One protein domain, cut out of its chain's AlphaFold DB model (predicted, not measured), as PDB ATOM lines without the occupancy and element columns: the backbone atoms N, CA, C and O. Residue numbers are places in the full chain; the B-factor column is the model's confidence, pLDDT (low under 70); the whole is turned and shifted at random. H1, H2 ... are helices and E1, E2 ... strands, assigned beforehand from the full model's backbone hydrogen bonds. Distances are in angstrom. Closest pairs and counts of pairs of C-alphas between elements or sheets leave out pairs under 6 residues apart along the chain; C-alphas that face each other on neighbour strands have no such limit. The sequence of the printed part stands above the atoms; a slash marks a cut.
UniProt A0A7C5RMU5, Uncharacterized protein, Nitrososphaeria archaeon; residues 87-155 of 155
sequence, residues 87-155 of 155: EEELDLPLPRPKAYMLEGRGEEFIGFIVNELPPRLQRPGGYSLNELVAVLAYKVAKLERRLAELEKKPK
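This is residues 87 to 155 of the 155 residues of an uncharacterized protein of Nitrososphaeria archaeon (UniProt A0A7C5RMU5). A rod with one long helix, H2, whose far part, residues 143 to 151, sticks out at one end, and a small hairpin of two strands, E1 and E2, at the other. The short helix H1 packs on H2, and a long loop, residues 112 to 128, joins the hairpin to H2. The printed part has 69 residues, of which 35 are in named elements, with two named helices and two named strands in the order H1, E1, E2, H2 along the chain; the class is mixed, helices and strands, and the sheet, in the order E1 - E2, is antiparallel. It is only just loose, close to extended, with a radius of gyration of the C-alphas of 16.3 A and spans of 57 by 25 by 16 A.

H1, residues 87 to 90, begins at C-alpha 87 (16.124, -12.161, 21.797). E1 is residues 98 to 101 and E2 residues 108 to 111. H2, residues 129 to 151, is 32.8 A long and ends at C-alpha 151 (18.681, 9.738, 13.045).

H1 touches H2, with residues 134 to 139 of H2 alone; their closest C-alphas, of Leu 90 and Val 135, are 4.9 A apart. The hairpin E1 and E2 has N 100 and O 109 within hydrogen-bond range, 2.9 A. E1 and H2 are apart. Every O i to N i+4 pair is within range in H2; H1 is too short for one.

The C-alphas farthest apart, of Gly 104 and Pro 154, are 57.1 A apart. The printed part has no cut, and the link E2 to H2 is long. Residues 153 to 155 are under 70 in pLDDT.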
ATOM      1  N   GLU A  87      16.156 -13.456  21.104       93.69
ATOM      2  CA  GLU A  87      16.124 -12.161  21.797       93.69
ATOM      3  C   GLU A  87      15.784 -12.328  23.282       93.69
ATOM      4  O   GLU A  87      16.390 -11.682  24.126       93.69
ATOM      5  N   GLU A  88      14.895 -13.253  23.629       93.19
ATOM      6  CA  GLU A  88      14.530 -13.601  25.002       93.19
ATOM      7  C   GLU A  88      15.700 -14.159  25.827       93.19
ATOM      8  O   GLU A  88      15.702 -14.055  27.055       93.19
ATOM      9  N   GLU A  89      16.715 -14.726  25.168       94.62
ATOM     10  CA  GLU A  89      17.921 -15.224  25.832       94.62
ATOM     11  C   GLU A  89      18.948 -14.119  26.095       94.62
ATOM     12  O   GLU A  89      19.789 -14.277  26.983       94.62
ATOM     13  N   LEU A  90      18.899 -13.026  25.324       95.75
ATOM     14  CA  LEU A  90      19.893 -11.950  25.352       95.75
ATOM     15  C   LEU A  90      19.364 -10.632  25.920       95.75
ATOM     16  O   LEU A  90      20.124  -9.882  26.529       95.75
ATOM     17  N   ASP A  91      18.074 -10.328  25.795       95.44
ATOM     18  CA  ASP A  91      17.462  -9.113  26.335       95.44
ATOM     19  C   ASP A  91      17.050  -9.283  27.805       95.44
ATOM     20  O   ASP A  91      15.966  -8.906  28.243       95.44
ATOM     21  N   LEU A  92      17.956  -9.848  28.603       95.69
ATOM     22  CA  LEU A  92      17.716 -10.123  30.014       95.69
ATOM     23  C   LEU A  92      17.674  -8.819  30.838       95.69
ATOM     24  O   LEU A  92      18.451  -7.895  30.565       95.69
ATOM     25  N   PRO A  93      16.819  -8.711  31.869       95.06
ATOM     26  CA  PRO A  93      16.817  -7.560  32.765       95.06
ATOM     27  C   PRO A  93      18.058  -7.598  33.667       95.06
ATOM     28  O   PRO A  93      18.136  -8.393  34.600       95.06
ATOM     29  N   LEU A  94      19.047  -6.747  33.385       96.00
ATOM     30  CA  LEU A  94      20.235  -6.624  34.228       96.00
ATOM     31  C   LEU A  94      19.970  -5.642  35.385       96.00
ATOM     32  O   LEU A  94      19.466  -4.543  35.130       96.00
ATOM     33  N   PRO A  95      20.311  -5.995  36.639       96.38
ATOM     34  CA  PRO A  95      20.232  -5.067  37.760       96.38
ATOM     35  C   PRO A  95      21.269  -3.945  37.608       96.38
ATOM     36  O   PRO A  95      22.196  -4.022  36.799       96.38
ATOM     37  N   ARG A  96      21.138  -2.889  38.416       96.25
ATOM     38  CA  ARG A  96      22.189  -1.867  38.500       96.25
ATOM     39  C   ARG A  96      23.411  -2.442  39.233       96.25
ATOM     40  O   ARG A  96      23.216  -3.110  40.249       96.25
ATOM     41  N   PRO A  97      24.643  -2.157  38.773       96.56
ATOM     42  CA  PRO A  97      25.842  -2.449  39.551       96.56
ATOM     43  C   PRO A  97      25.787  -1.770  40.922       96.56
ATOM     44  O   PRO A  97      25.182  -0.704  41.073       96.56
ATOM     45  N   LYS A  98      26.442  -2.375  41.911       97.19
ATOM     46  CA  LYS A  98      26.554  -1.852  43.275       97.19
ATOM     47  C   LYS A  98      28.011  -1.644  43.648       97.19
ATOM     48  O   LYS A  98      28.863  -2.429  43.238       97.19
ATOM     49  N   ALA A  99      28.257  -0.620  44.456       96.69
ATOM     50  CA  ALA A  99      29.494  -0.476  45.207       96.69
ATOM     51  C   ALA A  99      29.399  -1.306  46.497       96.69
ATOM     52  O   ALA A  99      28.351  -1.314  47.149       96.69
ATOM     53  N   TYR A 100      30.453  -2.037  46.845       93.75
ATOM     54  CA  TYR A 100      30.518  -2.857  48.052       93.75
ATOM     55  C   TYR A 100      31.956  -2.985  48.556       93.75
ATOM     56  O   TYR A 100      32.904  -2.869  47.788       93.75
ATOM     57  N   MET A 101      32.121  -3.279  49.845       93.25
ATOM     58  CA  MET A 101      33.417  -3.646  50.416       93.25
ATOM     59  C   MET A 101      33.450  -5.140  50.707       93.25
ATOM     60  O   MET A 101      32.469  -5.708  51.193       93.25
ATOM     61  N   LEU A 102      34.586  -5.770  50.429       86.69
ATOM     62  CA  LEU A 102      34.850  -7.128  50.889       86.69
ATOM     63  C   LEU A 102      35.455  -7.075  52.290       86.69
ATOM     64  O   LEU A 102      36.392  -6.313  52.551       86.69
ATOM     65  N   GLU A 103      34.931  -7.908  53.185       86.50
ATOM     66  CA  GLU A 103      35.475  -8.051  54.529       86.50
ATOM     67  C   GLU A 103      36.969  -8.420  54.458       86.50
ATOM     68  O   GLU A 103      37.378  -9.295  53.694       86.50
ATOM     69  N   GLY A 104      37.804  -7.693  55.203       84.88
ATOM     70  CA  GLY A 104      39.252  -7.917  55.253       84.88
ATOM     71  C   GLY A 104      40.075  -7.369  54.077       84.88
ATOM     72  O   GLY A 104      41.299  -7.425  54.149       84.88
ATOM     73  N   ARG A 105      39.461  -6.811  53.021       81.69
ATOM     74  CA  ARG A 105      40.194  -6.199  51.889       81.69
ATOM     75  C   ARG A 105      40.420  -4.696  52.050       81.69
ATOM     76  O   ARG A 105      41.403  -4.187  51.535       81.69
ATOM     77  N   GLY A 106      39.527  -3.998  52.757       85.31
ATOM     78  CA  GLY A 106      39.628  -2.548  52.989       85.31
ATOM     79  C   GLY A 106      39.448  -1.674  51.738       85.31
ATOM     80  O   GLY A 106      39.648  -0.466  51.816       85.31
ATOM     81  N   GLU A 107      39.068  -2.270  50.607       88.75
ATOM     82  CA  GLU A 107      38.882  -1.610  49.313       88.75
ATOM     83  C   GLU A 107      37.408  -1.666  48.885       88.75
ATOM     84  O   GLU A 107      36.686  -2.621  49.201       88.75
ATOM     85  N   GLU A 108      36.968  -0.637  48.156       94.81
ATOM     86  CA  GLU A 108      35.655  -0.601  47.514       94.81
ATOM     87  C   GLU A 108      35.724  -1.251  46.127       94.81
ATOM     88  O   GLU A 108      36.610  -0.971  45.321       94.81
ATOM     89  N   PHE A 109      34.748  -2.106  45.843       93.31
ATOM     90  CA  PHE A 109      34.565  -2.804  44.580       93.31
ATOM     91  C   PHE A 109      33.247  -2.378  43.941       93.31
ATOM     92  O   PHE A 109      32.275  -2.085  44.635       93.31
ATOM     93  N   ILE A 110      33.189  -2.408  42.608       95.81
ATOM     94  CA  ILE A 110      31.953  -2.214  41.844       95.81
ATOM     95  C   ILE A 110      31.652  -3.496  41.079       95.81
ATOM     96  O   ILE A 110      32.496  -4.001  40.340       95.81
ATOM     97  N   GLY A 111      30.435  -4.015  41.224       94.62
ATOM     98  CA  GLY A 111      30.049  -5.260  40.570       94.62
ATOM     99  C   GLY A 111      28.579  -5.615  40.739       94.62
ATOM    100  O   GLY A 111      27.742  -4.765  41.047       94.62
ATOM    101  N   PHE A 112      28.265  -6.888  40.513       95.56
ATOM    102  CA  PHE A 112      26.909  -7.422  40.592       95.56
ATOM    103  C   PHE A 112      26.745  -8.358  41.786       95.56
ATOM    104  O   PHE A 112      27.630  -9.157  42.091       95.56
ATOM    105  N   ILE A 113      25.571  -8.307  42.416       94.75
ATOM    106  CA  ILE A 113      25.163  -9.301  43.408       94.75
ATOM    107  C   ILE A 113      24.545 -10.481  42.663       94.75
ATOM    108  O   ILE A 113      23.540 -10.318  41.973       94.75
ATOM    109  N   VAL A 114      25.135 -11.671  42.812       94.62
ATOM    110  CA  VAL A 114      24.753 -12.881  42.056       94.62
ATOM    111  C   VAL A 114      23.252 -13.162  42.131       94.62
ATOM    112  O   VAL A 114      22.624 -13.388  41.103       94.62
ATOM    113  N   ASN A 115      22.661 -13.070  43.324       94.81
ATOM    114  CA  ASN A 115      21.245 -13.380  43.547       94.81
ATOM    115  C   ASN A 115      20.275 -12.406  42.852       94.81
ATOM    116  O   ASN A 115      19.093 -12.708  42.733       94.81
ATOM    117  N   GLU A 116      20.760 -11.247  42.404       96.19
ATOM    118  CA  GLU A 116      19.968 -10.250  41.675       96.19
ATOM    119  C   GLU A 116      20.114 -10.382  40.158       96.19
ATOM    120  O   GLU A 116      19.350  -9.776  39.406       96.19
ATOM    121  N   LEU A 117      21.093 -11.161  39.689       96.94
ATOM    122  CA  LEU A 117      21.249 -11.440  38.270       96.94
ATOM    123  C   LEU A 117      20.168 -12.420  37.793       96.94
ATOM    124  O   LEU A 117      19.763 -13.309  38.544       96.94
ATOM    125  N   PRO A 118      19.742 -12.333  36.522       96.38
ATOM    126  CA  PRO A 118      18.910 -13.349  35.888       96.38
ATOM    127  C   PRO A 118      19.473 -14.768  36.086       96.38
ATOM    128  O   PRO A 118      20.687 -14.945  35.935       96.38
ATOM    129  N   PRO A 119      18.631 -15.797  36.322       95.44
ATOM    130  CA  PRO A 119      19.087 -17.170  36.572       95.44
ATOM    131  C   PRO A 119      20.057 -17.712  35.518       95.44
ATOM    132  O   PRO A 119      20.987 -18.440  35.847       95.44
ATOM    133  N   ARG A 120      19.892 -17.302  34.254       93.69
ATOM    134  CA  ARG A 120      20.789 -17.677  33.152       93.69
ATOM    135  C   ARG A 120      22.244 -17.281  33.404       93.69
ATOM    136  O   ARG A 120      23.135 -18.039  33.046       93.69
ATOM    137  N   LEU A 121      22.479 -16.137  34.044       96.38
ATOM    138  CA  LEU A 121      23.820 -15.618  34.309       96.38
ATOM    139  C   LEU A 121      24.431 -16.181  35.593       96.38
ATOM    140  O   LEU A 121      25.651 -16.156  35.737       96.38
ATOM    141  N   GLN A 122      23.620 -16.700  36.514       95.62
ATOM    142  CA  GLN A 122      24.098 -17.209  37.796       95.62
ATOM    143  C   GLN A 122      24.910 -18.497  37.621       95.62
ATOM    144  O   GLN A 122      24.633 -19.334  36.759       95.62
ATOM    145  N   ARG A 123      25.936 -18.664  38.453       92.00
ATOM    146  CA  ARG A 123      26.746 -19.880  38.574       92.00
ATOM    147  C   ARG A 123      26.973 -20.183  40.057       92.00
ATOM    148  O   ARG A 123      26.907 -19.267  40.877       92.00
ATOM    149  N   PRO A 124      27.263 -21.438  40.433       86.88
ATOM    150  CA  PRO A 124      27.697 -21.737  41.794       86.88
ATOM    151  C   PRO A 124      28.884 -20.843  42.183       86.88
ATOM    152  O   PRO A 124      29.892 -20.816  41.482       86.88
ATOM    153  N   GLY A 125      28.732 -20.066  43.256       83.56
ATOM    154  CA  GLY A 125      29.768 -19.147  43.741       83.56
ATOM    155  C   GLY A 125      29.997 -17.880  42.902       83.56
ATOM    156  O   GLY A 125      30.944 -17.154  43.187       83.56
ATOM    157  N   GLY A 126      29.174 -17.578  41.889       91.12
ATOM    158  CA  GLY A 126      29.415 -16.418  41.025       91.12
ATOM    159  C   GLY A 126      28.437 -16.259  39.863       91.12
ATOM    160  O   GLY A 126      27.263 -16.613  39.941       91.12
ATOM    161  N   TYR A 127      28.921 -15.707  38.755       94.69
ATOM    162  CA  TYR A 127      28.163 -15.563  37.514       94.69
ATOM    163  C   TYR A 127      29.065 -15.769  36.292       94.69
ATOM    164  O   TYR A 127      30.288 -15.663  36.377       94.69
ATOM    165  N   SER A 128      28.471 -16.084  35.141       93.88
ATOM    166  CA  SER A 128      29.209 -16.273  33.888       93.88
ATOM    167  C   SER A 128      29.574 -14.926  33.263       93.88
ATOM    168  O   SER A 128      28.718 -14.249  32.691       93.88
ATOM    169  N   LEU A 129      30.853 -14.543  33.334       93.06
ATOM    170  CA  LEU A 129      31.349 -13.321  32.691       93.06
ATOM    171  C   LEU A 129      31.150 -13.359  31.168       93.06
ATOM    172  O   LEU A 129      30.709 -12.372  30.589       93.06
ATOM    173  N   ASN A 130      31.406 -14.505  30.529       93.75
ATOM    174  CA  ASN A 130      31.261 -14.653  29.076       93.75
ATOM    175  C   ASN A 130      29.815 -14.424  28.614       93.75
ATOM    176  O   ASN A 130      29.584 -13.736  27.622       93.75
ATOM    177  N   GLU A 131      28.835 -14.969  29.339       95.69
ATOM    178  CA  GLU A 131      27.422 -14.763  28.999       95.69
ATOM    179  C   GLU A 131      26.973 -13.331  29.291       95.69
ATOM    180  O   GLU A 131      26.248 -12.750  28.487       95.69
ATOM    181  N   LEU A 132      27.446 -12.730  30.388       96.81
ATOM    182  CA  LEU A 132      27.173 -11.326  30.687       96.81
ATOM    183  C   LEU A 132      27.715 -10.404  29.583       96.81
ATOM    184  O   LEU A 132      27.002  -9.509  29.134       96.81
ATOM    185  N   VAL A 133      28.941 -10.641  29.106       96.19
ATOM    186  CA  VAL A 133      29.536  -9.881  27.995       96.19
ATOM    187  C   VAL A 133      28.721 -10.051  26.713       96.19
ATOM    188  O   VAL A 133      28.451  -9.057  26.043       96.19
ATOM    189  N   ALA A 134      28.265 -11.266  26.390       96.25
ATOM    190  CA  ALA A 134      27.418 -11.504  25.219       96.25
ATOM    191  C   ALA A 134      26.076 -10.747  25.300       96.25
ATOM    192  O   ALA A 134      25.665 -10.104  24.333       96.25
ATOM    193  N   VAL A 135      25.427 -10.760  26.469       97.38
ATOM    194  CA  VAL A 135      24.199  -9.994  26.745       97.38
ATOM    195  C   VAL A 135      24.432  -8.489  26.585       97.38
ATOM    196  O   VAL A 135      23.638  -7.800  25.942       97.38
ATOM    197  N   LEU A 136      25.524  -7.962  27.146       97.00
ATOM    198  CA  LEU A 136      25.867  -6.543  27.039       97.00
ATOM    199  C   LEU A 136      26.148  -6.139  25.588       97.00
ATOM    200  O   LEU A 136      25.596  -5.141  25.126       97.00
ATOM    201  N   ALA A 137      26.934  -6.932  24.856       97.19
ATOM    202  CA  ALA A 137      27.232  -6.691  23.446       97.19
ATOM    203  C   ALA A 137      25.952  -6.650  22.598       97.19
ATOM    204  O   ALA A 137      25.773  -5.739  21.788       97.19
ATOM    205  N   TYR A 138      25.018  -7.576  22.835       97.31
ATOM    206  CA  TYR A 138      23.722  -7.576  22.163       97.31
ATOM    207  C   TYR A 138      22.903  -6.316  22.466       97.31
ATOM    208  O   TYR A 138      22.385  -5.675  21.549       97.31
ATOM    209  N   LYS A 139      22.806  -5.925  23.743       96.25
ATOM    210  CA  LYS A 139      22.067  -4.722  24.154       96.25
ATOM    211  C   LYS A 139      22.660  -3.452  23.546       96.25
ATOM    212  O   LYS A 139      21.897  -2.606  23.083       96.25
ATOM    213  N   VAL A 140      23.988  -3.330  23.500       97.50
ATOM    214  CA  VAL A 140      24.676  -2.202  22.851       97.50
ATOM    215  C   VAL A 140      24.365  -2.175  21.356       97.50
ATOM    216  O   VAL A 140      23.850  -1.170  20.874       97.50
ATOM    217  N   ALA A 141      24.533  -3.292  20.645       96.62
ATOM    218  CA  ALA A 141      24.223  -3.369  19.217       96.62
ATOM    219  C   ALA A 141      22.748  -3.038  18.914       96.62
ATOM    220  O   ALA A 141      22.428  -2.367  17.930       96.62
ATOM    221  N   LYS A 142      21.820  -3.474  19.775       95.38
ATOM    222  CA  LYS A 142      20.393  -3.135  19.678       95.38
ATOM    223  C   LYS A 142      20.155  -1.630  19.849       95.38
ATOM    224  O   LYS A 142      19.348  -1.060  19.114       95.38
ATOM    225  N   LEU A 143      20.843  -0.977  20.789       96.19
ATOM    226  CA  LEU A 143      20.766   0.475  20.982       96.19
ATOM    227  C   LEU A 143      21.340   1.243  19.787       96.19
ATOM    228  O   LEU A 143      20.695   2.176  19.317       96.19
ATOM    229  N   GLU A 144      22.490   0.822  19.262       96.88
ATOM    230  CA  GLU A 144      23.128   1.432  18.089       96.88
ATOM    231  C   GLU A 144      22.212   1.392  16.858       96.88
ATOM    232  O   GLU A 144      22.025   2.408  16.188       96.88
ATOM    233  N   ARG A 145      21.557   0.251  16.599       95.88
ATOM    234  CA  ARG A 145      20.577   0.124  15.504       95.88
ATOM    235  C   ARG A 145      19.403   1.087  15.671       95.88
ATOM    236  O   ARG A 145      19.051   1.793  14.731       95.88
ATOM    237  N   ARG A 146      18.820   1.151  16.874       95.19
ATOM    238  CA  ARG A 146      17.692   2.051  17.174       95.19
ATOM    239  C   ARG A 146      18.077   3.520  17.040       95.19
ATOM    240  O   ARG A 146      17.273   4.314  16.557       95.19
ATOM    241  N   LEU A 147      19.283   3.887  17.465       95.62
ATOM    242  CA  LEU A 147      19.795   5.246  17.317       95.62
ATOM    243  C   LEU A 147      19.924   5.616  15.835       95.62
ATOM    244  O   LEU A 147      19.385   6.640  15.418       95.62
ATOM    245  N   ALA A 148      20.520   4.738  15.027       94.75
ATOM    246  CA  ALA A 148      20.660   4.949  13.588       94.75
ATOM    247  C   ALA A 148      19.305   5.081  12.862       94.75
ATOM    248  O   ALA A 148      19.192   5.800  11.871       94.75
ATOM    249  N   GLU A 149      18.258   4.393  13.325       94.38
ATOM    250  CA  GLU A 149      16.896   4.546  12.794       94.38
ATOM    251  C   GLU A 149      16.260   5.890  13.167       94.38
ATOM    252  O   GLU A 149      15.563   6.489  12.346       94.38
ATOM    253  N   LEU A 150      16.491   6.371  14.393       93.19
ATOM    254  CA  LEU A 150      15.987   7.667  14.850       93.19
ATOM    255  C   LEU A 150      16.643   8.825  14.096       93.19
ATOM    256  O   LEU A 150      15.950   9.761  13.712       93.19
ATOM    257  N   GLU A 151      17.943   8.736  13.824       90.56
ATOM    258  CA  GLU A 151      18.681   9.738  13.045       90.56
ATOM    259  C   GLU A 151      18.227   9.817  11.579       90.56
ATOM    260  O   GLU A 151      18.344  10.864  10.946       90.56
ATOM    261  N   LYS A 152      17.669   8.728  11.035       85.06
ATOM    262  CA  LYS A 152      17.131   8.674   9.667       85.06
ATOM    263  C   LYS A 152      15.715   9.238   9.532       85.06
ATOM    264  O   LYS A 152      15.258   9.428   8.405       85.06
ATOM    265  N   LYS A 153      14.996   9.484  10.632       62.22
ATOM    266  CA  LYS A 153      13.658  10.090  10.566       62.22
ATOM    267  C   LYS A 153      13.792  11.612  10.398       62.22
ATOM    268  O   LYS A 153      14.427  12.243  11.241       62.22
ATOM    269  N   PRO A 154      13.209  12.223   9.345       60.75
ATOM    270  CA  PRO A 154      13.161  13.678   9.249       60.75
ATOM    271  C   PRO A 154      12.370  14.241  10.438       60.75
ATOM    272  O   PRO A 154      11.387  13.631  10.866       60.75
ATOM    273  N   LYS A 155      12.852  15.364  10.986       61.28
ATOM    274  CA  LYS A 155      12.172  16.119  12.050       61.28
ATOM    275  C   LYS A 155      10.794  16.596  11.612       61.28
ATOM    276  O   LYS A 155      10.671  17.001  10.435       61.28
TER     277      LYS A 155